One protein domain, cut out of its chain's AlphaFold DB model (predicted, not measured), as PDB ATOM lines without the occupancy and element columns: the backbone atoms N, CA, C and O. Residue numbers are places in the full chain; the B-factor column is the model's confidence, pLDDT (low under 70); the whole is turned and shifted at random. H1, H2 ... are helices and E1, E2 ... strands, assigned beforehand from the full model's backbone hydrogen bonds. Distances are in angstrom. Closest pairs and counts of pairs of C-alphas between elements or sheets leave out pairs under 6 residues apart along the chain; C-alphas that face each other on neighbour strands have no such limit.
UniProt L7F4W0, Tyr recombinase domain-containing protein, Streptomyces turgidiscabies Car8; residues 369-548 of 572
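This is residues 369 to 548 of the 572 residues of the protein "Tyr recombinase domain-containing protein" of Streptomyces turgidiscabies Car8 (UniProt L7F4W0). A long helix, H1, runs from a free end at residues 371 to 375 in toward the rest of the domain; H3 packs beside it and lies between it and much of a small twisted sheet of three strands, E1, E2 and E3, while H4 crosses H1 with its residues 475 to 479. Near the last residues of H1, H6 packs on it and reaches on beyond it to a small cluster with H7 and H8, and at the other end residues 370 to 375 stick out. The printed part has 180 residues, with eight named helices and three named strands in the order H1 H2 E1 E2 E3 H3 H4 H5 H6 H7 H8; the sheet has the order E1 E2 E3, all antiparallel, and the class is mixed, helices and strands. The whole is compact, with a radius of gyration of the C-alphas of 17.7 A and spans of 55 by 41 by 36 A.

H1, residues 371 to 393, begins at C-alpha 371 (12.200, -5.374, -36.398) and is 33.1 A long. H2, residues 397 to 400, measures 5.2 A. The strands follow: E1, residues 408 to 413, 14.8 A; E2, residues 419 to 427, 24.5 A, from C-alpha 419 at (-21.215, 16.974, -33.145); and E3, residues 436 to 442, 18.8 A. H3, residues 444 to 456, is 18.4 A long, H4, residues 473 to 484, 16.4 A, and H5, residues 486 to 490, 6.1 A. H6, residues 503 to 515, is 18.4 A long, H7, residues 520 to 527, 10.0 A, and H8, residues 533 to 540, 10.7 A, ending at C-alpha 540 (-2.545, 38.016, -25.792).

H1 and H6 are the hub, touching three helices each. H1 touches H3 at a shallow tilt of 32 degrees, opposite ways, with the C-alphas of Leu 389 and Ala 446 closest at 5.5 A. With residues 379 to 384 alone it touches H4, about perpendicular at 75 degrees; the closest C-alphas, of Arg 380 and Phe 479, are 6.0 A apart. H5 is close to H4 but not clearly touching, the C-alphas of Trp 482 and Gly 488 being closest at 6.0 A. H2 only grazes the sheet with residues 398 to 400. E1, E2 and E3 form a meander, each strand the antiparallel neighbour of the one before. In the hairpin of E1 and E2, N 412 and O 420 are within hydrogen-bond range at 3.0 A; in that of E2 and E3, N 423 and O 440 are at 2.9 A. H3 is on the sheet, over E1 and E2 at a height of 9.8 A, and the two make two layers, a helix on one face of a sheet. H1 touches H6 with residues 387 to 393 alone, the same way at a tilt of 35.5 degrees, only just steep; the C-alphas of Ala 391 and Leu 506 are closest at 5.0 A. H6 and H7 form a helical hairpin, closest at the C-alphas of Ala 515 and Leu 521, 4.3 A. H8 touches H6, about perpendicular at 90 degrees, with the C-alphas of Val 512 and Tyr 539 closest at 5.9 A. Every O i to N i+4 pair is within hydrogen-bond range in H1, H3, H4, H5, H6, H7 and H8; H2 is too short for one.

The two C-alphas farthest apart, of Asn 370 and His 546, are 57.3 A apart. The printed part has no cut. The links from H3 to H4, 16 residues, and from H5 to H6, 12 residues, are long. The mean pLDDT of the printed part is 84.7; 24 residues are under 70, among them residues 530 to 548, and H8 has a mean of 48.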
ATOM      1  N   MET A 369      11.335  -2.929 -43.702       93.69
ATOM      2  CA  MET A 369      11.927  -2.584 -42.407       93.69
ATOM      3  C   MET A 369      12.351  -3.822 -41.623       93.69
ATOM      4  O   MET A 369      11.698  -4.864 -41.667       93.69
ATOM      5  N   ASN A 370      13.437  -3.705 -40.863       89.75
ATOM      6  CA  ASN A 370      13.789  -4.693 -39.847       89.75
ATOM      7  C   ASN A 370      12.948  -4.479 -38.571       89.75
ATOM      8  O   ASN A 370      12.241  -3.482 -38.413       89.75
ATOM      9  N   THR A 371      13.010  -5.421 -37.630       86.81
ATOM     10  CA  THR A 371      12.200  -5.374 -36.398       86.81
ATOM     11  C   THR A 371      12.486  -4.144 -35.525       86.81
ATOM     12  O   THR A 371      11.595  -3.657 -34.826       86.81
ATOM     13  N   THR A 372      13.711  -3.614 -35.554       88.31
ATOM     14  CA  THR A 372      14.071  -2.388 -34.826       88.31
ATOM     15  C   THR A 372      13.401  -1.170 -35.459       88.31
ATOM     16  O   THR A 372      12.745  -0.404 -34.756       88.31
ATOM     17  N   GLU A 373      13.488  -1.029 -36.782       92.31
ATOM     18  CA  GLU A 373      12.836   0.033 -37.561       92.31
ATOM     19  C   GLU A 373      11.307  -0.008 -37.406       92.31
ATOM     20  O   GLU A 373      10.684   1.018 -37.140       92.31
ATOM     21  N   ALA A 374      10.704  -1.200 -37.436       93.19
ATOM     22  CA  ALA A 374       9.272  -1.383 -37.203       93.19
ATOM     23  C   ALA A 374       8.827  -0.873 -35.813       93.19
ATOM     24  O   ALA A 374       7.821  -0.174 -35.674       93.19
ATOM     25  N   ARG A 375       9.611  -1.141 -34.758       92.12
ATOM     26  CA  ARG A 375       9.352  -0.601 -33.406       92.12
ATOM     27  C   ARG A 375       9.570   0.911 -33.316       92.12
ATOM     28  O   ARG A 375       8.895   1.578 -32.521       92.12
ATOM     29  N   LEU A 376      10.487   1.458 -34.114       92.75
ATOM     30  CA  LEU A 376      10.658   2.903 -34.235       92.75
ATOM     31  C   LEU A 376       9.425   3.546 -34.876       92.75
ATOM     32  O   LEU A 376       8.989   4.574 -34.363       92.75
ATOM     33  N   GLN A 377       8.783   2.922 -35.874       94.69
ATOM     34  CA  GLN A 377       7.514   3.431 -36.426       94.69
ATOM     35  C   GLN A 377       6.410   3.523 -35.364       94.69
ATOM     36  O   GLN A 377       5.751   4.554 -35.248       94.69
ATOM     37  N   LEU A 378       6.272   2.509 -34.499       94.69
ATOM     38  CA  LEU A 378       5.331   2.572 -33.369       94.69
ATOM     39  C   LEU A 378       5.648   3.736 -32.417       94.69
ATOM     40  O   LEU A 378       4.751   4.402 -31.900       94.69
ATOM     41  N   SER A 379       6.932   3.984 -32.157       93.44
ATOM     42  CA  SER A 379       7.371   5.089 -31.295       93.44
ATOM     43  C   SER A 379       7.111   6.456 -31.938       93.44
ATOM     44  O   SER A 379       6.678   7.381 -31.246       93.44
ATOM     45  N   ARG A 380       7.302   6.573 -33.258       95.25
ATOM     46  CA  ARG A 380       6.991   7.774 -34.046       95.25
ATOM     47  C   ARG A 380       5.494   8.071 -34.025       95.25
ATOM     48  O   ARG A 380       5.125   9.191 -33.693       95.25
ATOM     49  N   ALA A 381       4.638   7.074 -34.254       97.06
ATOM     50  CA  ALA A 381       3.185   7.249 -34.202       97.06
ATOM     51  C   ALA A 381       2.687   7.683 -32.815       97.06
ATOM     52  O   ALA A 381       1.916   8.632 -32.701       97.06
ATOM     53  N   ARG A 382       3.203   7.086 -31.731       96.00
ATOM     54  CA  ARG A 382       2.889   7.547 -30.364       96.00
ATOM     55  C   ARG A 382       3.345   8.987 -30.113       96.00
ATOM     56  O   ARG A 382       2.653   9.738 -29.428       96.00
ATOM     57  N   THR A 383       4.496   9.376 -30.662       96.62
ATOM     58  CA  THR A 383       5.013  10.750 -30.559       96.62
ATOM     59  C   THR A 383       4.141  11.728 -31.345       96.62
ATOM     60  O   THR A 383       3.792  12.778 -30.808       96.62
ATOM     61  N   ALA A 384       3.713  11.362 -32.555       98.06
ATOM     62  CA  ALA A 384       2.762  12.129 -33.353       98.06
ATOM     63  C   ALA A 384       1.440  12.340 -32.601       98.06
ATOM     64  O   ALA A 384       0.983  13.477 -32.485       98.06
ATOM     65  N   CYS A 385       0.887  11.290 -31.977       97.94
ATOM     66  CA  CYS A 385      -0.306  11.424 -31.140       97.94
ATOM     67  C   CYS A 385      -0.102  12.405 -29.978       97.94
ATOM     68  O   CYS A 385      -0.984  13.211 -29.687       97.94
ATOM     69  N   LEU A 386       1.055  12.361 -29.307       97.06
ATOM     70  CA  LEU A 386       1.367  13.289 -28.218       97.06
ATOM     71  C   LEU A 386       1.474  14.740 -28.713       97.06
ATOM     72  O   LEU A 386       0.947  15.637 -28.057       97.06
ATOM     73  N   ILE A 387       2.136  14.971 -29.852       97.44
ATOM     74  CA  ILE A 387       2.260  16.297 -30.477       97.44
ATOM     75  C   ILE A 387       0.874  16.834 -30.844       97.44
ATOM     76  O   ILE A 387       0.525  17.934 -30.417       97.44
ATOM     77  N   ALA A 388       0.072  16.051 -31.570       97.62
ATOM     78  CA  ALA A 388      -1.264  16.444 -32.010       97.62
ATOM     79  C   ALA A 388      -2.202  16.708 -30.821       97.62
ATOM     80  O   ALA A 388      -2.825  17.766 -30.758       97.62
ATOM     81  N   LEU A 389      -2.239  15.828 -29.811       97.19
ATOM     82  CA  LEU A 389      -3.036  16.070 -28.603       97.19
ATOM     83  C   LEU A 389      -2.587  17.334 -27.871       97.19
ATOM     84  O   LEU A 389      -3.426  18.148 -27.494       97.19
ATOM     85  N   ALA A 390      -1.282  17.537 -27.683       95.62
ATOM     86  CA  ALA A 390      -0.773  18.725 -27.006       95.62
ATOM     87  C   ALA A 390      -1.090  20.022 -27.770       95.62
ATOM     88  O   ALA A 390      -1.451  21.021 -27.147       95.62
ATOM     89  N   ALA A 391      -0.974  19.999 -29.099       94.69
ATOM     90  CA  ALA A 391      -1.234  21.141 -29.967       94.69
ATOM     91  C   ALA A 391      -2.725  21.498 -30.054       94.69
ATOM     92  O   ALA A 391      -3.060  22.678 -30.055       94.69
ATOM     93  N   LEU A 392      -3.612  20.499 -30.098       93.44
ATOM     94  CA  LEU A 392      -5.037  20.700 -30.393       93.44
ATOM     95  C   LEU A 392      -5.924  20.804 -29.147       93.44
ATOM     96  O   LEU A 392      -7.000  21.388 -29.213       93.44
ATOM     97  N   THR A 393      -5.493  20.247 -28.011       93.94
ATOM     98  CA  THR A 393      -6.237  20.337 -26.734       93.94
ATOM     99  C   THR A 393      -5.657  21.379 -25.784       93.94
ATOM    100  O   THR A 393      -6.256  21.721 -24.765       93.94
ATOM    101  N   GLY A 394      -4.414  21.794 -26.039       89.88
ATOM    102  CA  GLY A 394      -3.652  22.644 -25.142       89.88
ATOM    103  C   GLY A 394      -3.425  22.041 -23.759       89.88
ATOM    104  O   GLY A 394      -2.997  22.785 -22.887       89.88
ATOM    105  N   MET A 395      -3.697  20.758 -23.493       91.50
ATOM    106  CA  MET A 395      -3.512  20.148 -22.170       91.50
ATOM    107  C   MET A 395      -2.063  20.280 -21.671       91.50
ATOM    108  O   MET A 395      -1.092  20.234 -22.429       91.50
ATOM    109  N   ARG A 396      -1.881  20.455 -20.359       89.12
ATOM    110  CA  ARG A 396      -0.547  20.439 -19.738       89.12
ATOM    111  C   ARG A 396       0.036  19.032 -19.779       89.12
ATOM    112  O   ARG A 396      -0.695  18.051 -19.748       89.12
ATOM    113  N   LYS A 397       1.366  18.928 -19.665       89.69
ATOM    114  CA  LYS A 397       2.063  17.643 -19.464       89.69
ATOM    115  C   LYS A 397       1.410  16.793 -18.363       89.69
ATOM    116  O   LYS A 397       1.205  15.609 -18.553       89.69
ATOM    117  N   SER A 398       1.070  17.388 -17.220       86.62
ATOM    118  CA  SER A 398       0.419  16.654 -16.130       86.62
ATOM    119  C   SER A 398      -0.972  16.133 -16.492       86.62
ATOM    120  O   SER A 398      -1.352  15.101 -15.982       86.62
ATOM    121  N   GLU A 399      -1.717  16.843 -17.339       91.69
ATOM    122  CA  GLU A 399      -3.077  16.470 -17.759       91.69
ATOM    123  C   GLU A 399      -3.007  15.371 -18.839       91.69
ATOM    124  O   GLU A 399      -3.664  14.343 -18.721       91.69
ATOM    125  N   LEU A 400      -2.103  15.515 -19.819       93.31
ATOM    126  CA  LEU A 400      -1.824  14.497 -20.843       93.31
ATOM    127  C   LEU A 400      -1.367  13.153 -20.240       93.31
ATOM    128  O   LEU A 400      -1.639  12.101 -20.812       93.31
ATOM    129  N   ALA A 401      -0.662  13.171 -19.100       90.81
ATOM    130  CA  ALA A 401      -0.140  11.959 -18.449       90.81
ATOM    131  C   ALA A 401      -1.243  11.086 -17.831       90.81
ATOM    132  O   ALA A 401      -1.030   9.889 -17.610       90.81
ATOM    133  N   GLU A 402      -2.380  11.714 -17.535       90.75
ATOM    134  CA  GLU A 402      -3.531  11.154 -16.826       90.75
ATOM    135  C   GLU A 402      -4.666  10.781 -17.794       90.75
ATOM    136  O   GLU A 402      -5.731  10.356 -17.359       90.75
ATOM    137  N   LEU A 403      -4.462  10.928 -19.112       94.06
ATOM    138  CA  LEU A 403      -5.412  10.431 -20.103       94.06
ATOM    139  C   LEU A 403      -5.384   8.900 -20.138       94.06
ATOM    140  O   LEU A 403      -4.347   8.277 -20.398       94.06
ATOM    141  N   THR A 404      -6.549   8.309 -19.900       94.31
ATOM    142  CA  THR A 404      -6.787   6.867 -19.933       94.31
ATOM    143  C   THR A 404      -7.243   6.393 -21.314       94.31
ATOM    144  O   THR A 404      -7.660   7.191 -22.153       94.31
ATOM    145  N   HIS A 405      -7.155   5.090 -21.583       94.19
ATOM    146  CA  HIS A 405      -7.612   4.497 -22.851       94.19
ATOM    147  C   HIS A 405      -9.097   4.762 -23.152       94.19
ATOM    148  O   HIS A 405      -9.488   4.883 -24.310       94.19
ATOM    149  N   ASP A 406      -9.909   4.920 -22.110       94.12
ATOM    150  CA  ASP A 406     -11.333   5.230 -22.175       94.12
ATOM    151  C   ASP A 406     -11.620   6.743 -22.114       94.12
ATOM    152  O   ASP A 406     -12.757   7.145 -21.885       94.12
ATOM    153  N   CYS A 407     -10.616   7.609 -22.315       96.00
ATOM    154  CA  CYS A 407     -10.775   9.063 -22.198       96.00
ATOM    155  C   CYS A 407     -11.783   9.673 -23.186       96.00
ATOM    156  O   CYS A 407     -12.263  10.782 -22.956       96.00
ATOM    157  N   ARG A 408     -12.123   8.982 -24.276       97.31
ATOM    158  CA  ARG A 408     -13.104   9.444 -25.261       97.31
ATOM    159  C   ARG A 408     -14.523   9.281 -24.727       97.31
ATOM    160  O   ARG A 408     -14.971   8.165 -24.486       97.31
ATOM    161  N   LEU A 409     -15.233  10.396 -24.563       95.25
ATOM    162  CA  LEU A 409     -16.658  10.371 -24.241       95.25
ATOM    163  C   LEU A 409     -17.493  10.206 -25.519       95.25
ATOM    164  O   LEU A 409     -17.069  10.706 -26.563       95.25
ATOM    165  N   PRO A 410     -18.674   9.561 -25.452       94.44
ATOM    166  CA  PRO A 410     -19.567   9.448 -26.600       94.44
ATOM    167  C   PRO A 410     -19.806  10.816 -27.261       94.44
ATOM    168  O   PRO A 410     -20.064  11.787 -26.539       94.44
ATOM    169  N   PRO A 411     -19.702  10.923 -28.599       92.62
ATOM    170  CA  PRO A 411     -19.990  12.169 -29.295       92.62
ATOM    171  C   PRO A 411     -21.424  12.632 -29.021       92.62
ATOM    172  O   PRO A 411     -22.366  11.847 -29.091       92.62
ATOM    173  N   GLU A 412     -21.578  13.913 -28.697       89.25
ATOM    174  CA  GLU A 412     -22.860  14.522 -28.338       89.25
ATOM    175  C   GLU A 412     -23.432  15.251 -29.562       89.25
ATOM    176  O   GLU A 412     -22.803  16.172 -30.090       89.25
ATOM    177  N   GLN A 413     -24.609  14.829 -30.030       88.75
ATOM    178  CA  GLN A 413     -25.300  15.460 -31.154       88.75
ATOM    179  C   GLN A 413     -26.047  16.705 -30.652       88.75
ATOM    180  O   GLN A 413     -26.940  16.592 -29.818       88.75
ATOM    181  N   LEU A 414     -25.692  17.888 -31.155       79.19
ATOM    182  CA  LEU A 414     -26.289  19.171 -30.744       79.19
ATOM    183  C   LEU A 414     -27.312  19.711 -31.757       79.19
ATOM    184  O   LEU A 414     -27.750  20.851 -31.650       79.19
ATOM    185  N   GLY A 415     -27.643  18.918 -32.776       77.81
ATOM    186  CA  GLY A 415     -28.484  19.297 -33.911       77.81
ATOM    187  C   GLY A 415     -27.972  18.684 -35.217       77.81
ATOM    188  O   GLY A 415     -27.024  17.888 -35.220       77.81
ATOM    189  N   GLU A 416     -28.588  19.055 -36.340       77.38
ATOM    190  CA  GLU A 416     -28.184  18.569 -37.665       77.38
ATOM    191  C   GLU A 416     -26.725  18.948 -37.971       77.38
ATOM    192  O   GLU A 416     -26.335  20.115 -37.934       77.38
ATOM    193  N   GLY A 417     -25.884  17.937 -38.210       74.00
ATOM    194  CA  GLY A 417     -24.469  18.100 -38.570       74.00
ATOM    195  C   GLY A 417     -23.532  18.616 -37.465       74.00
ATOM    196  O   GLY A 417     -22.318  18.634 -37.670       74.00
ATOM    197  N   ARG A 418     -24.040  19.006 -36.288       80.38
ATOM    198  CA  ARG A 418     -23.220  19.523 -35.177       80.38
ATOM    199  C   ARG A 418     -22.943  18.434 -34.145       80.38
ATOM    200  O   ARG A 418     -23.823  18.053 -33.376       80.38
ATOM    201  N   VAL A 419     -21.693  17.978 -34.104       87.62
ATOM    202  CA  VAL A 419     -21.215  16.974 -33.145       87.62
ATOM    203  C   VAL A 419     -20.199  17.602 -32.199       87.62
ATOM    204  O   VAL A 419     -19.234  18.234 -32.635       87.62
ATOM    205  N   ARG A 420     -20.390  17.409 -30.895       89.19
ATOM    206  CA  ARG A 420     -19.448  17.831 -29.857       89.19
ATOM    207  C   ARG A 420     -18.641  16.636 -29.368       89.19
ATOM    208  O   ARG A 420     -19.186  15.656 -28.867       89.19
ATOM    209  N   TYR A 421     -17.321  16.760 -29.466       92.62
ATOM    210  CA  TYR A 421     -16.375  15.764 -28.974       92.62
ATOM    211  C   TYR A 421     -15.807  16.191 -27.626       92.62
ATOM    212  O   TYR A 421     -15.471  17.363 -27.418       92.62
ATOM    213  N   ARG A 422     -15.671  15.235 -26.703       94.81
ATOM    214  CA  ARG A 422     -15.101  15.485 -25.379       94.81
ATOM    215  C   ARG A 422     -14.091  14.415 -24.988       94.81
ATOM    216  O   ARG A 422     -14.290  13.230 -25.252       94.81
ATOM    217  N   LEU A 423     -13.038  14.851 -24.304       95.69
ATOM    218  CA  LEU A 423     -12.080  13.981 -23.626       95.69
ATOM    219  C   LEU A 423     -12.211  14.163 -22.114       95.69
ATOM    220  O   LEU A 423     -12.182  15.299 -21.638       95.69
ATOM    221  N   LYS A 424     -12.336  13.070 -21.358       95.06
ATOM    222  CA  LYS A 424     -12.228  13.070 -19.893       95.06
ATOM    223  C   LYS A 424     -10.776  12.848 -19.464       95.06
ATOM    224  O   LYS A 424     -10.041  12.092 -20.093       95.06
ATOM    225  N   GLY A 425     -10.372  13.492 -18.378       91.56
ATOM    226  CA  GLY A 425      -9.039  13.357 -17.796       91.56
ATOM    227  C   GLY A 425      -8.993  13.938 -16.388       91.56
ATOM    228  O   GLY A 425     -10.035  14.124 -15.756       91.56
ATOM    229  N   LYS A 426      -7.788  14.253 -15.900       89.06
ATOM    230  CA  LYS A 426      -7.590  14.856 -14.575       89.06
ATOM    231  C   LYS A 426      -6.813  16.164 -14.639       89.06
ATOM    232  O   LYS A 426      -5.768  16.262 -15.284       89.06
ATOM    233  N   VAL A 427      -7.283  17.161 -13.896       84.44
ATOM    234  CA  VAL A 427      -6.552  18.401 -13.625       84.44
ATOM    235  C   VAL A 427      -5.756  18.226 -12.338       84.44
ATOM    236  O   VAL A 427      -6.315  18.075 -11.255       84.44
ATOM    237  N   ILE A 428      -4.430  18.270 -12.456       80.81
ATOM    238  CA  ILE A 428      -3.518  18.070 -11.319       80.81
ATOM    239  C   ILE A 428      -3.125  19.400 -10.660       80.81
ATOM    240  O   ILE A 428      -3.082  19.533  -9.439       80.81
ATOM    241  N   LYS A 429      -2.788  20.418 -11.461       70.25
ATOM    242  CA  LYS A 429      -2.159  21.639 -10.941       70.25
ATOM    243  C   LYS A 429      -3.138  22.464 -10.100       70.25
ATOM    244  O   LYS A 429      -4.147  22.936 -10.615       70.25
ATOM    245  N   GLY A 430      -2.754  22.744  -8.854       70.50
ATOM    246  CA  GLY A 430      -3.547  23.565  -7.933       70.50
ATOM    247  C   GLY A 430      -4.797  22.853  -7.413       70.50
ATOM    248  O   GLY A 430      -5.738  23.533  -7.013       70.50
ATOM    249  N   ARG A 431      -4.815  21.517  -7.477       78.88
ATOM    250  CA  ARG A 431      -5.841  20.637  -6.912       78.88
ATOM    251  C   ARG A 431      -5.249  19.780  -5.798       78.88
ATOM    252  O   ARG A 431      -4.032  19.779  -5.598       78.88
ATOM    253  N   LYS A 432      -6.120  19.081  -5.067       75.00
ATOM    254  CA  LYS A 432      -5.726  18.102  -4.044       75.00
ATOM    255  C   LYS A 432      -4.916  16.953  -4.670       75.00
ATOM    256  O   LYS A 432      -4.895  16.788  -5.892       75.00
ATOM    257  N   LEU A 433      -4.239  16.171  -3.826       79.38
ATOM    258  CA  LEU A 433      -3.519  14.967  -4.255       79.38
ATOM    259  C   LEU A 433      -4.443  14.054  -5.082       79.38
ATOM    260  O   LEU A 433      -5.619  13.914  -4.763       79.38
ATOM    261  N   GLY A 434      -3.922  13.471  -6.165       75.38
ATOM    262  CA  GLY A 434      -4.710  12.691  -7.128       75.38
ATOM    263  C   GLY A 434      -5.394  13.511  -8.227       75.38
ATOM    264  O   GLY A 434      -5.779  12.934  -9.243       75.38
ATOM    265  N   GLY A 435      -5.479  14.837  -8.076       83.38
ATOM    266  CA  GLY A 435      -6.154  15.725  -9.019       83.38
ATOM    267  C   GLY A 435      -7.676  15.583  -9.021       83.38
ATOM    268  O   GLY A 435      -8.252  14.750  -8.327       83.38
ATOM    269  N   GLU A 436      -8.337  16.414  -9.822       85.75
ATOM    270  CA  GLU A 436      -9.796  16.396  -9.993       85.75
ATOM    271  C   GLU A 436     -10.163  15.969 -11.412       85.75
ATOM    272  O   GLU A 436      -9.498  16.365 -12.370       85.75
ATOM    273  N   HIS A 437     -11.226  15.174 -11.549       88.06
ATOM    274  CA  HIS A 437     -11.746  14.792 -12.860       88.06
ATOM    275  C   HIS A 437     -12.334  16.007 -13.580       88.06
ATOM    276  O   HIS A 437     -13.072  16.795 -12.992       88.06
ATOM    277  N   ASP A 438     -12.023  16.137 -14.867       90.56
ATOM    278  CA  ASP A 438     -12.528  17.212 -15.717       90.56
ATOM    279  C   ASP A 438     -12.653  16.733 -17.171       90.56
ATOM    280  O   ASP A 438     -12.211  15.638 -17.538       90.56
ATOM    281  N   GLN A 439     -13.275  17.563 -18.003       91.81
ATOM    282  CA  GLN A 439     -13.505  17.318 -19.416       91.81
ATOM    283  C   GLN A 439     -12.973  18.468 -20.275       91.81
ATOM    284  O   GLN A 439     -13.055  19.650 -19.914       91.81
ATOM    285  N   TRP A 440     -12.492  18.112 -21.461       91.50
ATOM    286  CA  TRP A 440     -12.084  19.037 -22.509       91.50
ATOM    287  C   TRP A 440     -12.990  18.856 -23.715       91.50
ATOM    288  O   TRP A 440     -13.037  17.775 -24.298       91.50
ATOM    289  N   VAL A 441     -13.690  19.925 -24.095       89.88
ATOM    290  CA  VAL A 441     -14.340  20.004 -25.406       89.88
ATOM    291  C   VAL A 441     -13.242  20.175 -26.450       89.88
ATOM    292  O   VAL A 441     -12.392  21.056 -26.311       89.88
ATOM    293  N   THR A 442     -13.245  19.312 -27.461       91.31
ATOM    294  CA  THR A 442     -12.189  19.222 -28.472       91.31
ATOM    295  C   THR A 442     -12.774  19.159 -29.880       91.31
ATOM    296  O   THR A 442     -13.954  18.872 -30.070       91.31
ATOM    297  N   ILE A 443     -11.927  19.405 -30.877       89.62
ATOM    298  CA  ILE A 443     -12.208  19.088 -32.278       89.62
ATOM    299  C   ILE A 443     -12.069  17.581 -32.539       89.62
ATOM    300  O   ILE A 443     -11.395  16.870 -31.779       89.62
ATOM    301  N   LYS A 444     -12.674  17.115 -33.639       91.25
ATOM    302  CA  LYS A 444     -12.689  15.705 -34.056       91.25
ATOM    303  C   LYS A 444     -11.281  15.113 -34.167       91.25
ATOM    304  O   LYS A 444     -11.046  14.027 -33.658       91.25
ATOM    305  N   GLN A 445     -10.328  15.853 -34.728       94.75
ATOM    306  CA  GLN A 445      -8.951  15.392 -34.931       94.75
ATOM    307  C   GLN A 445      -8.277  15.002 -33.613       94.75
ATOM    308  O   GLN A 445      -7.693  13.928 -33.508       94.75
ATOM    309  N   ALA A 446      -8.402  15.822 -32.564       95.81
ATOM    310  CA  ALA A 446      -7.846  15.474 -31.255       95.81
ATOM    311  C   ALA A 446      -8.610  14.321 -30.584       95.81
ATOM    312  O   ALA A 446      -7.999  13.504 -29.894       95.81
ATOM    313  N   TYR A 447      -9.922  14.215 -30.810       97.00
ATOM    314  CA  TYR A 447     -10.711  13.072 -30.350       97.00
ATOM    315  C   TYR A 447     -10.258  11.761 -31.012       97.00
ATOM    316  O   TYR A 447     -10.013  10.776 -30.320       97.00
ATOM    317  N   ASP A 448     -10.072  11.751 -32.329       96.69
ATOM    318  CA  ASP A 448      -9.602  10.580 -33.073       96.69
ATOM    319  C   ASP A 448      -8.152  10.239 -32.721       96.69
ATOM    320  O   ASP A 448      -7.840   9.074 -32.478       96.69
ATOM    321  N   THR A 449      -7.297  11.256 -32.559       98.25
ATOM    322  CA  THR A 449      -5.914  11.090 -32.085       98.25
ATOM    323  C   THR A 449      -5.865  10.370 -30.737       98.25
ATOM    324  O   THR A 449      -5.030   9.487 -30.541       98.25
ATOM    325  N   ALA A 450      -6.755  10.712 -29.798       97.88
ATOM    326  CA  ALA A 450      -6.841  10.012 -28.517       97.88
ATOM    327  C   ALA A 450      -7.221   8.533 -28.697       97.88
ATOM    328  O   ALA A 450      -6.700   7.674 -27.988       97.88
ATOM    329  N   GLY A 451      -8.078   8.229 -29.678       97.38
ATOM    330  CA  GLY A 451      -8.425   6.861 -30.061       97.38
ATOM    331  C   GLY A 451      -7.226   6.088 -30.605       97.38
ATOM    332  O   GLY A 451      -6.927   5.007 -30.110       97.38
ATOM    333  N   VAL A 452      -6.488   6.675 -31.551       97.69
ATOM    334  CA  VAL A 452      -5.256   6.085 -32.100       97.69
ATOM    335  C   VAL A 452      -4.213   5.870 -31.000       97.69
ATOM    336  O   VAL A 452      -3.608   4.804 -30.906       97.69
ATOM    337  N   ALA A 453      -4.022   6.855 -30.116       97.19
ATOM    338  CA  ALA A 453      -3.123   6.729 -28.973       97.19
ATOM    339  C   ALA A 453      -3.521   5.567 -28.047       97.19
ATOM    340  O   ALA A 453      -2.639   4.859 -27.566       97.19
ATOM    341  N   ALA A 454      -4.824   5.357 -27.822       96.44
ATOM    342  CA  ALA A 454      -5.332   4.253 -27.009       96.44
ATOM    343  C   ALA A 454      -5.055   2.897 -27.668       96.44
ATOM    344  O   ALA A 454      -4.570   1.990 -26.996       96.44
ATOM    345  N   SER A 455      -5.283   2.779 -28.978       95.44
ATOM    346  CA  SER A 455      -4.996   1.559 -29.739       95.44
ATOM    347  C   SER A 455      -3.505   1.215 -29.767       95.44
ATOM    348  O   SER A 455      -3.135   0.053 -29.641       95.44
ATOM    349  N   LEU A 456      -2.635   2.224 -29.867       94.06
ATOM    350  CA  LEU A 456      -1.184   2.032 -29.849       94.06
ATOM    351  C   LEU A 456      -0.614   1.811 -28.439       94.06
ATOM    352  O   LEU A 456       0.573   1.488 -28.307       94.06
ATOM    353  N   ALA A 457      -1.385   2.013 -27.369       91.62
ATOM    354  CA  ALA A 457      -0.889   1.891 -26.003       91.62
ATOM    355  C   ALA A 457      -0.716   0.420 -25.581       91.62
ATOM    356  O   ALA A 457      -1.561  -0.433 -25.825       91.62
ATOM    357  N   ASP A 458       0.386   0.121 -24.890       86.75
ATOM    358  CA  ASP A 458       0.535  -1.142 -24.155       86.75
ATOM    359  C   ASP A 458      -0.121  -0.958 -22.782       86.75
ATOM    360  O   ASP A 458       0.544  -0.522 -21.840       86.75
ATOM    361  N   LEU A 459      -1.430  -1.225 -22.699       83.25
ATOM    362  CA  LEU A 459      -2.262  -0.903 -21.530       83.25
ATOM    363  C   LEU A 459      -1.799  -1.581 -20.240       83.25
ATOM    364  O   LEU A 459      -1.992  -1.026 -19.161       83.25
ATOM    365  N   VAL A 460      -1.136  -2.734 -20.336       81.56
ATOM    366  CA  VAL A 460      -0.538  -3.398 -19.173       81.56
ATOM    367  C   VAL A 460       0.665  -2.597 -18.684       81.56
ATOM    368  O   VAL A 460       0.766  -2.266 -17.505       81.56
ATOM    369  N   LYS A 461       1.583  -2.226 -19.585       83.00
ATOM    370  CA  LYS A 461       2.779  -1.453 -19.210       83.00
ATOM    371  C   LYS A 461       2.494   0.015 -18.906       83.00
ATOM    372  O   LYS A 461       3.346   0.666 -18.297       83.00
ATOM    373  N   SER A 462       1.379   0.552 -19.388       81.50
ATOM    374  CA  SER A 462       0.956   1.931 -19.165       81.50
ATOM    375  C   SER A 462      -0.124   2.064 -18.098       81.50
ATOM    376  O   SER A 462      -0.607   3.181 -17.915       81.50
ATOM    377  N   ASP A 463      -0.481   0.989 -17.389       85.62
ATOM    378  CA  ASP A 463      -1.478   1.009 -16.313       85.62
ATOM    379  C   ASP A 463      -2.813   1.631 -16.780       85.62
ATOM    380  O   ASP A 463      -3.328   2.581 -16.200       85.62
ATOM    381  N   GLY A 464      -3.305   1.197 -17.946       88.44
ATOM    382  CA  GLY A 464      -4.568   1.655 -18.542       88.44
ATOM    383  C   GLY A 464      -4.547   3.042 -19.201       88.44
ATOM    384  O   GLY A 464      -5.601   3.531 -19.622       88.44
ATOM    385  N   HIS A 465      -3.381   3.686 -19.314       92.00
ATOM    386  CA  HIS A 465      -3.247   5.040 -19.860       92.00
ATOM    387  C   HIS A 465      -2.685   5.103 -21.279       92.00
ATOM    388  O   HIS A 465      -1.977   4.198 -21.718       92.00
ATOM    389  N   LEU A 466      -2.930   6.223 -21.967       93.75
ATOM    390  CA  LEU A 466      -2.454   6.439 -23.339       93.75
ATOM    391  C   LEU A 466      -0.923   6.445 -23.429       93.75
ATOM    392  O   LEU A 466      -0.332   5.867 -24.338       93.75
ATOM    393  N   PHE A 467      -0.260   7.080 -22.458       90.56
ATOM    394  CA  PHE A 467       1.190   7.246 -22.449       90.56
ATOM    395  C   PHE A 467       1.802   6.637 -21.187       90.56
ATOM    396  O   PHE A 467       1.402   6.957 -20.070       90.56
ATOM    397  N   LYS A 468       2.820   5.782 -21.352       81.25
ATOM    398  CA  LYS A 468       3.578   5.199 -20.227       81.25
ATOM    399  C   LYS A 468       4.410   6.250 -19.483       81.25
ATOM    400  O   LYS A 468       4.532   6.217 -18.266       81.25
ATOM    401  N   SER A 469       5.027   7.159 -20.231       74.88
ATOM    402  CA  SER A 469       5.834   8.265 -19.722       74.88
ATOM    403  C   SER A 469       5.727   9.429 -20.696       74.88
ATOM    404  O   SER A 469       5.675   9.216 -21.905       74.88
ATOM    405  N   LEU A 470       5.727  10.658 -20.178       79.44
ATOM    406  CA  LEU A 470       5.750  11.876 -20.989       79.44
ATOM    407  C   LEU A 470       7.150  12.492 -21.038       79.44
ATOM    408  O   LEU A 470       7.370  13.639 -20.625       79.44
ATOM    409  N   SER A 471       8.112  11.712 -21.530       80.81
ATOM    410  CA  SER A 471       9.313  12.297 -22.129       80.81
ATOM    411  C   SER A 471       8.920  12.890 -23.479       80.81
ATOM    412  O   SER A 471       8.230  12.233 -24.250       80.81
ATOM    413  N   PHE A 472       9.309  14.138 -23.740       88.19
ATOM    414  CA  PHE A 472       8.952  14.831 -24.982       88.19
ATOM    415  C   PHE A 472      10.172  15.166 -25.831       88.19
ATOM    416  O   PHE A 472      10.132  14.950 -27.028       88.19
ATOM    417  N   PHE A 473      11.255  15.645 -25.213       88.62
ATOM    418  CA  PHE A 473      12.405  16.197 -25.928       88.62
ATOM    419  C   PHE A 473      13.058  15.190 -26.889       88.62
ATOM    420  O   PHE A 473      13.027  15.404 -28.092       88.62
ATOM    421  N   THR A 474      13.546  14.052 -26.387       90.88
ATOM    422  CA  THR A 474      14.198  13.036 -27.235       90.88
ATOM    423  C   THR A 474      13.248  12.415 -28.269       90.88
ATOM    424  O   THR A 474      13.635  12.320 -29.431       90.88
ATOM    425  N   PRO A 475      11.999  12.026 -27.926       92.50
ATOM    426  CA  PRO A 475      11.058  11.560 -28.945       92.50
ATOM    427  C   PRO A 475      10.750  12.613 -30.017       92.50
ATOM    428  O   PRO A 475      10.649  12.263 -31.189       92.50
ATOM    429  N   TYR A 476      10.634  13.889 -29.634       95.06
ATOM    430  CA  TYR A 476      10.453  14.996 -30.573       95.06
ATOM    431  C   TYR A 476      11.653  15.138 -31.513       95.06
ATOM    432  O   TYR A 476      11.441  15.234 -32.713       95.06
ATOM    433  N   GLU A 477      12.889  15.091 -31.005       95.19
ATOM    434  CA  GLU A 477      14.091  15.131 -31.851       95.19
ATOM    435  C   GLU A 477      14.098  13.986 -32.866       95.19
ATOM    436  O   GLU A 477      14.306  14.214 -34.050       95.19
ATOM    437  N   TRP A 478      13.781  12.759 -32.445       94.81
ATOM    438  CA  TRP A 478      13.705  11.623 -33.370       94.81
ATOM    439  C   TRP A 478      12.573  11.750 -34.391       94.81
ATOM    440  O   TRP A 478      12.725  11.313 -35.532       94.81
ATOM    441  N   PHE A 479      11.441  12.334 -33.994       97.19
ATOM    442  CA  PHE A 479      10.344  12.636 -34.909       97.19
ATOM    443  C   PHE A 479      10.765  13.697 -35.933       97.19
ATOM    444  O   PHE A 479      10.580  13.489 -37.127       97.19
ATOM    445  N   LEU A 480      11.407  14.775 -35.483       97.06
ATOM    446  CA  LEU A 480      11.958  15.843 -36.316       97.06
ATOM    447  C   LEU A 480      12.982  15.303 -37.329       97.06
ATOM    448  O   LEU A 480      12.825  15.523 -38.528       97.06
ATOM    449  N   THR A 481      13.975  14.530 -36.871       97.19
ATOM    450  CA  THR A 481      14.973  13.886 -37.742       97.19
ATOM    451  C   THR A 481      14.311  12.991 -38.789       97.19
ATOM    452  O   THR A 481      14.751  12.945 -39.936       97.19
ATOM    453  N   TRP A 482      13.248  12.273 -38.417       97.19
ATOM    454  CA  TRP A 482      12.516  11.419 -39.349       97.19
ATOM    455  C   TRP A 482      11.738  12.221 -40.401       97.19
ATOM    456  O   TRP A 482      11.861  11.911 -41.588       97.19
ATOM    457  N   VAL A 483      10.993  13.257 -39.990       98.06
ATOM    458  CA  VAL A 483      10.246  14.138 -40.908       98.06
ATOM    459  C   VAL A 483      11.193  14.790 -41.914       98.06
ATOM    460  O   VAL A 483      10.938  14.762 -43.116       98.06
ATOM    461  N   ASN A 484      12.324  15.313 -41.439       98.06
ATOM    462  CA  ASN A 484      13.316  15.967 -42.293       98.06
ATOM    463  C   ASN A 484      14.157  14.970 -43.106       98.06
ATOM    464  O   ASN A 484      14.838  15.362 -44.056       98.06
ATOM    465  N   GLY A 485      14.130  13.687 -42.743       97.44
ATOM    466  CA  GLY A 485      14.924  12.624 -43.343       97.44
ATOM    467  C   GLY A 485      14.379  12.091 -44.678       97.44
ATOM    468  O   GLY A 485      13.367  12.564 -45.200       97.44
ATOM    469  N   PRO A 486      15.044  11.073 -45.258       97.12
ATOM    470  CA  PRO A 486      14.640  10.479 -46.533       97.12
ATOM    471  C   PRO A 486      13.214   9.913 -46.520       97.12
ATOM    472  O   PRO A 486      12.487  10.074 -47.497       97.12
ATOM    473  N   GLU A 487      12.800   9.284 -45.414       95.50
ATOM    474  CA  GLU A 487      11.447   8.732 -45.265       95.50
ATOM    475  C   GLU A 487      10.369   9.824 -45.290       95.50
ATOM    476  O   GLU A 487       9.393   9.686 -46.025       95.50
ATOM    477  N   GLY A 488      10.545  10.916 -44.537       96.94
ATOM    478  CA  GLY A 488       9.574  12.009 -44.515       96.94
ATOM    479  C   GLY A 488       9.463  12.726 -45.862       96.94
ATOM    480  O   GLY A 488       8.355  12.923 -46.362       96.94
ATOM    481  N   ARG A 489      10.595  12.991 -46.534       97.25
ATOM    482  CA  ARG A 489      10.606  13.541 -47.906       97.25
ATOM    483  C   ARG A 489       9.903  12.628 -48.910       97.25
ATOM    484  O   ARG A 489       9.183  13.100 -49.791       97.25
ATOM    485  N   ARG A 490      10.088  11.313 -48.775       97.19
ATOM    486  CA  ARG A 490       9.410  10.308 -49.603       97.19
ATOM    487  C   ARG A 490       7.892  10.359 -49.406       97.19
ATOM    488  O   ARG A 490       7.171  10.266 -50.390       97.19
ATOM    489  N   LEU A 491       7.424  10.558 -48.175       97.62
ATOM    490  CA  LEU A 491       6.002  10.720 -47.844       97.62
ATOM    491  C   LEU A 491       5.432  12.104 -48.211       97.62
ATOM    492  O   LEU A 491       4.234  12.322 -48.060       97.62
ATOM    493  N   GLY A 492       6.258  13.033 -48.705       97.50
ATOM    494  CA  GLY A 492       5.833  14.392 -49.054       97.50
ATOM    495  C   GLY A 492       5.654  15.316 -47.848       97.50
ATOM    496  O   GLY A 492       4.970  16.329 -47.957       97.50
ATOM    497  N   LEU A 493       6.233  14.979 -46.690       97.69
ATOM    498  CA  LEU A 493       6.157  15.828 -45.503       97.69
ATOM    499  C   LEU A 493       6.970  17.110 -45.703       97.69
ATOM    500  O   LEU A 493       8.108  17.074 -46.178       97.69
ATOM    501  N   ALA A 494       6.392  18.242 -45.300       96.88
ATOM    502  CA  ALA A 494       7.102  19.512 -45.277       96.88
ATOM    503  C   ALA A 494       8.221  19.472 -44.217       96.88
ATOM    504  O   ALA A 494       7.975  19.005 -43.099       96.88
ATOM    505  N   PRO A 495       9.435  19.960 -44.534       97.44
ATOM    506  CA  PRO A 495      10.516  20.016 -43.561       97.44
ATOM    507  C   PRO A 495      10.141  20.948 -42.404       97.44
ATOM    508  O   PRO A 495       9.529  21.998 -42.600       97.44
ATOM    509  N   ILE A 496      10.529  20.561 -41.194       97.31
ATOM    510  CA  ILE A 496      10.312  21.326 -39.968       97.31
ATOM    511  C   ILE A 496      11.652  21.970 -39.581       97.31
ATOM    512  O   ILE A 496      12.656  21.254 -39.504       97.31
ATOM    513  N   PRO A 497      11.712  23.286 -39.307       96.88
ATOM    514  CA  PRO A 497      12.936  23.923 -38.828       96.88
ATOM    515  C   PRO A 497      13.471  23.263 -37.549       96.88
ATOM    516  O   PRO A 497      12.711  22.949 -36.630       96.88
ATOM    517  N   GLU A 498      14.791  23.076 -37.471       94.44
ATOM    518  CA  GLU A 498      15.453  22.375 -36.364       94.44
ATOM    519  C   GLU A 498      15.588  23.254 -35.115       94.44
ATOM    520  O   GLU A 498      16.674  23.678 -34.718       94.44
ATOM    521  N   VAL A 499      14.451  23.543 -34.483       91.50
ATOM    522  CA  VAL A 499      14.376  24.324 -33.248       91.50
ATOM    523  C   VAL A 499      13.832  23.491 -32.083       91.50
ATOM    524  O   VAL A 499      12.983  22.610 -32.278       91.50
ATOM    525  N   PRO A 500      14.265  23.773 -30.839       90.44
ATOM    526  CA  PRO A 500      13.701  23.127 -29.664       90.44
ATOM    527  C   PRO A 500      12.213  23.456 -29.501       90.44
ATOM    528  O   PRO A 500      11.829  24.616 -29.352       90.44
ATOM    529  N   VAL A 501      11.376  22.420 -29.441       93.75
ATOM    530  CA  VAL A 501       9.947  22.545 -29.134       93.75
ATOM    531  C   VAL A 501       9.668  21.968 -27.752       93.75
ATOM    532  O   VAL A 501      10.280  21.000 -27.303       93.75
ATOM    533  N   SER A 502       8.703  22.558 -27.049       93.19
ATOM    534  CA  SER A 502       8.192  22.006 -25.797       93.19
ATOM    535  C   SER A 502       6.668  21.975 -25.783       93.19
ATOM    536  O   SER A 502       6.010  22.827 -26.378       93.19
ATOM    537  N   LEU A 503       6.092  21.057 -24.998       92.88
ATOM    538  CA  LEU A 503       4.641  20.992 -24.763       92.88
ATOM    539  C   LEU A 503       4.057  22.328 -24.269       92.88
ATOM    540  O   LEU A 503       2.902  22.650 -24.530       92.88
ATOM    541  N   ARG A 504       4.857  23.134 -23.553       89.94
ATOM    542  CA  ARG A 504       4.436  24.464 -23.096       89.94
ATOM    543  C   ARG A 504       4.316  25.452 -24.255       89.94
ATOM    544  O   ARG A 504       3.406  26.273 -24.217       89.94
ATOM    545  N   MET A 505       5.207  25.378 -25.244       92.94
ATOM    546  CA  MET A 505       5.148  26.219 -26.441       92.94
ATOM    547  C   MET A 505       3.944  25.850 -27.311       92.94
ATOM    548  O   MET A 505       3.208  26.745 -27.696       92.94
ATOM    549  N   LEU A 506       3.651  24.556 -27.507       93.56
ATOM    550  CA  LEU A 506       2.442  24.108 -28.225       93.56
ATOM    551  C   LEU A 506       1.158  24.641 -27.573       93.56
ATOM    552  O   LEU A 506       0.330  25.272 -28.225       93.56
ATOM    553  N   ARG A 507       1.034  24.474 -26.251       91.44
ATOM    554  CA  ARG A 507      -0.086  25.038 -25.485       91.44
ATOM    555  C   ARG A 507      -0.155  26.563 -25.596       91.44
ATOM    556  O   ARG A 507      -1.246  27.126 -25.633       91.44
ATOM    557  N   ARG A 508       0.999  27.239 -25.585       87.00
ATOM    558  CA  ARG A 508       1.091  28.698 -25.721       87.00
ATOM    559  C   ARG A 508       0.570  29.142 -27.082       87.00
ATOM    560  O   ARG A 508      -0.219  30.078 -27.095       87.00
ATOM    561  N   THR A 509       0.988  28.485 -28.161       90.62
ATOM    562  CA  THR A 509       0.526  28.768 -29.525       90.62
ATOM    563  C   THR A 509      -0.988  28.624 -29.617       90.62
ATOM    564  O   THR A 509      -1.646  29.594 -29.968       90.62
ATOM    565  N   LEU A 510      -1.569  27.506 -29.156       89.06
ATOM    566  CA  LEU A 510      -3.031  27.349 -29.150       89.06
ATOM    567  C   LEU A 510      -3.737  28.461 -28.355       89.06
ATOM    568  O   LEU A 510      -4.764  28.976 -28.782       89.06
ATOM    569  N   ALA A 511      -3.183  28.856 -27.205       86.31
ATOM    570  CA  ALA A 511      -3.754  29.930 -26.397       86.31
ATOM    571  C   ALA A 511      -3.785  31.276 -27.139       86.31
ATOM    572  O   ALA A 511      -4.780  31.989 -27.025       86.31
ATOM    573  N   VAL A 512      -2.716  31.614 -27.876       84.88
ATOM    574  CA  VAL A 512      -2.657  32.812 -28.736       84.88
ATOM    575  C   VAL A 512      -3.723  32.717 -29.820       84.88
ATOM    576  O   VAL A 512      -4.555  33.612 -29.925       84.88
ATOM    577  N   GLU A 513      -3.738  31.614 -30.567       83.44
ATOM    578  CA  GLU A 513      -4.654  31.402 -31.694       83.44
ATOM    579  C   GLU A 513      -6.126  31.463 -31.277       83.44
ATOM    580  O   GLU A 513      -6.967  32.015 -31.984       83.44
ATOM    581  N   MET A 514      -6.461  30.916 -30.107       81.81
ATOM    582  CA  MET A 514      -7.813  31.007 -29.562       81.81
ATOM    583  C   MET A 514      -8.155  32.426 -29.111       81.81
ATOM    584  O   MET A 514      -9.272  32.872 -29.353       81.81
ATOM    585  N   ALA A 515      -7.227  33.129 -28.453       79.19
ATOM    586  CA  ALA A 515      -7.474  34.459 -27.897       79.19
ATOM    587  C   ALA A 515      -7.721  35.526 -28.974       79.19
ATOM    588  O   ALA A 515      -8.501  36.440 -28.729       79.19
ATOM    589  N   HIS A 516      -7.116  35.379 -30.156       78.75
ATOM    590  CA  HIS A 516      -7.288  36.294 -31.291       78.75
ATOM    591  C   HIS A 516      -8.633  36.148 -32.022       78.75
ATOM    592  O   HIS A 516      -8.917  36.898 -32.954       78.75
ATOM    593  N   ARG A 517      -9.487  35.200 -31.618       77.38
ATOM    594  CA  ARG A 517     -10.842  35.051 -32.169       77.38
ATOM    595  C   ARG A 517     -11.844  35.923 -31.397       77.38
ATOM    596  O   ARG A 517     -11.648  36.144 -30.202       77.38
ATOM    597  N   PRO A 518     -12.955  36.366 -32.014       70.00
ATOM    598  CA  PRO A 518     -14.032  37.057 -31.298       70.00
ATOM    599  C   PRO A 518     -14.534  36.240 -30.091       70.00
ATOM    600  O   PRO A 518     -14.796  35.044 -30.222       70.00
ATOM    601  N   GLY A 519     -14.608  36.846 -28.897       69.62
ATOM    602  CA  GLY A 519     -14.930  36.144 -27.635       69.62
ATOM    603  C   GLY A 519     -13.864  35.134 -27.158       69.62
ATOM    604  O   GLY A 519     -14.044  34.425 -26.161       69.62
ATOM    605  N   GLY A 520     -12.731  35.069 -27.856       71.31
ATOM    606  CA  GLY A 520     -11.703  34.043 -27.746       71.31
ATOM    607  C   GLY A 520     -10.911  34.065 -26.445       71.31
ATOM    608  O   GLY A 520     -10.462  33.018 -25.985       71.31
ATOM    609  N   LEU A 521     -10.782  35.221 -25.788       73.06
ATOM    610  CA  LEU A 521     -10.056  35.345 -24.519       73.06
ATOM    611  C   LEU A 521     -10.771  34.602 -23.376       73.06
ATOM    612  O   LEU A 521     -10.140  33.866 -22.606       73.06
ATOM    613  N   LEU A 522     -12.100  34.725 -23.293       67.19
ATOM    614  CA  LEU A 522     -12.907  33.976 -22.328       67.19
ATOM    615  C   LEU A 522     -12.916  32.478 -22.670       67.19
ATOM    616  O   LEU A 522     -12.684  31.648 -21.787       67.19
ATOM    617  N   ALA A 523     -13.082  32.138 -23.953       67.38
ATOM    618  CA  ALA A 523     -13.039  30.758 -24.436       67.38
ATOM    619  C   ALA A 523     -11.688  30.080 -24.136       67.38
ATOM    620  O   ALA A 523     -11.656  28.968 -23.609       67.38
ATOM    621  N   ALA A 524     -10.569  30.767 -24.376       69.19
ATOM    622  CA  ALA A 524      -9.226  30.279 -24.083       69.19
ATOM    623  C   ALA A 524      -9.011  30.071 -22.579       69.19
ATOM    624  O   ALA A 524      -8.442  29.059 -22.171       69.19
ATOM    625  N   LYS A 525      -9.497  30.981 -21.719       74.12
ATOM    626  CA  LYS A 525      -9.426  30.809 -20.256       74.12
ATOM    627  C   LYS A 525     -10.161  29.545 -19.799       74.12
ATOM    628  O   LYS A 525      -9.600  28.782 -19.007       74.12
ATOM    629  N   ILE A 526     -11.390  29.345 -20.286       68.31
ATOM    630  CA  ILE A 526     -12.234  28.194 -19.943       68.31
ATOM    631  C   ILE A 526     -11.598  26.903 -20.466       68.31
ATOM    632  O   ILE A 526     -11.361  25.983 -19.686       68.31
ATOM    633  N   HIS A 527     -11.253  26.853 -21.754       76.12
ATOM    634  CA  HIS A 527     -10.672  25.674 -22.402       76.12
ATOM    635  C   HIS A 527      -9.356  25.243 -21.740       76.12
ATOM    636  O   HIS A 527      -9.146  24.068 -21.444       76.12
ATOM    637  N   LEU A 528      -8.491  26.204 -21.411       78.38
ATOM    638  CA  LEU A 528      -7.185  25.944 -20.813       78.38
ATOM    639  C   LEU A 528      -7.228  25.832 -19.279       78.38
ATOM    640  O   LEU A 528      -6.177  25.683 -18.648       78.38
ATOM    641  N   LYS A 529      -8.405  25.885 -18.644       73.38
ATOM    642  CA  LYS A 529      -8.560  25.741 -17.184       73.38
ATOM    643  C   LYS A 529      -7.683  26.736 -16.404       73.38
ATOM    644  O   LYS A 529      -7.003  26.393 -15.428       73.38
ATOM    645  N   HIS A 530      -7.611  27.984 -16.875       69.75
ATOM    646  CA  HIS A 530      -6.850  29.035 -16.198       69.75
ATOM    647  C   HIS A 530      -7.648  29.630 -15.035       69.75
ATOM    648  O   HIS A 530      -8.760  30.118 -15.204       69.75
ATOM    649  N   ILE A 531      -7.026  29.647 -13.852       44.47
ATOM    650  CA  ILE A 531      -7.618  30.171 -12.609       44.47
ATOM    651  C   ILE A 531      -7.753  31.708 -12.653       44.47
ATOM    652  O   ILE A 531      -8.621  32.273 -11.997       44.47
ATOM    653  N   SER A 532      -6.940  32.400 -13.463       39.12
ATOM    654  CA  SER A 532      -6.968  33.862 -13.611       39.12
ATOM    655  C   SER A 532      -6.999  34.285 -15.079       39.12
ATOM    656  O   SER A 532      -6.249  33.729 -15.888       39.12
ATOM    657  N   VAL A 533      -7.821  35.299 -15.387       45.44
ATOM    658  CA  VAL A 533      -7.904  35.968 -16.703       45.44
ATOM    659  C   VAL A 533      -6.548  36.564 -17.089       45.44
ATOM    660  O   VAL A 533      -6.150  36.424 -18.234       45.44
ATOM    661  N   VAL A 534      -5.770  37.051 -16.114       43.75
ATOM    662  CA  VAL A 534      -4.411  37.597 -16.301       43.75
ATOM    663  C   VAL A 534      -3.452  36.577 -16.922       43.75
ATOM    664  O   VAL A 534      -2.522  36.938 -17.634       43.75
ATOM    665  N   THR A 535      -3.679  35.277 -16.694       50.72
ATOM    666  CA  THR A 535      -2.881  34.241 -17.373       50.72
ATOM    667  C   THR A 535      -3.164  34.261 -18.874       50.72
ATOM    668  O   THR A 535      -2.238  34.083 -19.651       50.72
ATOM    669  N   THR A 536      -4.422  34.504 -19.257       49.78
ATOM    670  CA  THR A 536      -4.890  34.595 -20.643       49.78
ATOM    671  C   THR A 536      -4.643  35.950 -21.299       49.78
ATOM    672  O   THR A 536      -4.244  35.985 -22.453       49.78
ATOM    673  N   GLU A 537      -4.727  37.054 -20.568       49.19
ATOM    674  CA  GLU A 537      -4.278  38.373 -21.043       49.19
ATOM    675  C   GLU A 537      -2.758  38.405 -21.233       49.19
ATOM    676  O   GLU A 537      -2.259  38.884 -22.244       49.19
ATOM    677  N   GLY A 538      -2.005  37.774 -20.325       50.16
ATOM    678  CA  GLY A 538      -0.574  37.522 -20.508       50.16
ATOM    679  C   GLY A 538      -0.263  36.582 -21.679       50.16
ATOM    680  O   GLY A 538       0.906  36.447 -22.045       50.16
ATOM    681  N   TYR A 539      -1.283  35.932 -22.261       48.75
ATOM    682  CA  TYR A 539      -1.168  35.202 -23.516       48.75
ATOM    683  C   TYR A 539      -1.429  36.076 -24.762       48.75
ATOM    684  O   TYR A 539      -0.979  35.688 -25.837       48.75
ATOM    685  N   ALA A 540      -2.078  37.232 -24.646       49.78
ATOM    686  CA  ALA A 540      -2.545  38.016 -25.792       49.78
ATOM    687  C   ALA A 540      -1.829  39.368 -25.995       49.78
ATOM    688  O   ALA A 540      -2.229  40.082 -26.892       49.78
ATOM    689  N   ASP A 541      -0.810  39.700 -25.184       48.12
ATOM    690  CA  ASP A 541      -0.128  41.013 -25.106       48.12
ATOM    691  C   ASP A 541      -1.102  42.221 -25.094       48.12
ATOM    692  O   ASP A 541      -1.704  42.568 -26.110       48.12
ATOM    693  N   PRO A 542      -1.259  42.940 -23.964       41.09
ATOM    694  CA  PRO A 542      -2.185  44.073 -23.874       41.09
ATOM    695  C   PRO A 542      -2.025  45.128 -24.981       41.09
ATOM    696  O   PRO A 542      -2.981  45.834 -25.284       41.09
ATOM    697  N   ARG A 543      -0.838  45.248 -25.594       38.62
ATOM    698  CA  ARG A 543      -0.573  46.217 -26.671       38.62
ATOM    699  C   ARG A 543      -1.197  45.842 -28.018       38.62
ATOM    700  O   ARG A 543      -1.493  46.750 -28.789       38.62
ATOM    701  N   GLU A 544      -1.441  44.560 -28.285       38.34
ATOM    702  CA  GLU A 544      -2.035  44.086 -29.547       38.34
ATOM    703  C   GLU A 544      -3.575  44.112 -29.505       38.34
ATOM    704  O   GLU A 544      -4.225  44.404 -30.506       38.34
ATOM    705  N   LEU A 545      -4.169  43.950 -28.317       38.44
ATOM    706  CA  LEU A 545      -5.619  44.062 -28.085       38.44
ATOM    707  C   LEU A 545      -6.183  45.486 -28.267       38.44
ATOM    708  O   LEU A 545      -7.385  45.658 -28.459       38.44
ATOM    709  N   HIS A 546      -5.344  46.526 -28.232       37.47
ATOM    710  CA  HIS A 546      -5.800  47.912 -28.392       37.47
ATOM    711  C   HIS A 546      -6.164  48.298 -29.834       37.47
ATOM    712  O   HIS A 546      -6.780  49.346 -30.028       37.47
ATOM    713  N   GLN A 547      -5.848  47.471 -30.837       36.34
ATOM    714  CA  GLN A 547      -6.260  47.732 -32.223       36.34
ATOM    715  C   GLN A 547      -7.730  47.370 -32.504       36.34
ATOM    716  O   GLN A 547      -8.280  47.839 -33.496       36.34
ATOM    717  N   THR A 548      -8.397  46.603 -31.631       35.84
ATOM    718  CA  THR A 548      -9.783  46.131 -31.839       35.84
ATOM    719  C   THR A 548     -10.837  46.787 -30.938       35.84
ATOM    720  O   THR A 548     -12.004  46.413 -30.988       35.84
TER     721      THR A 548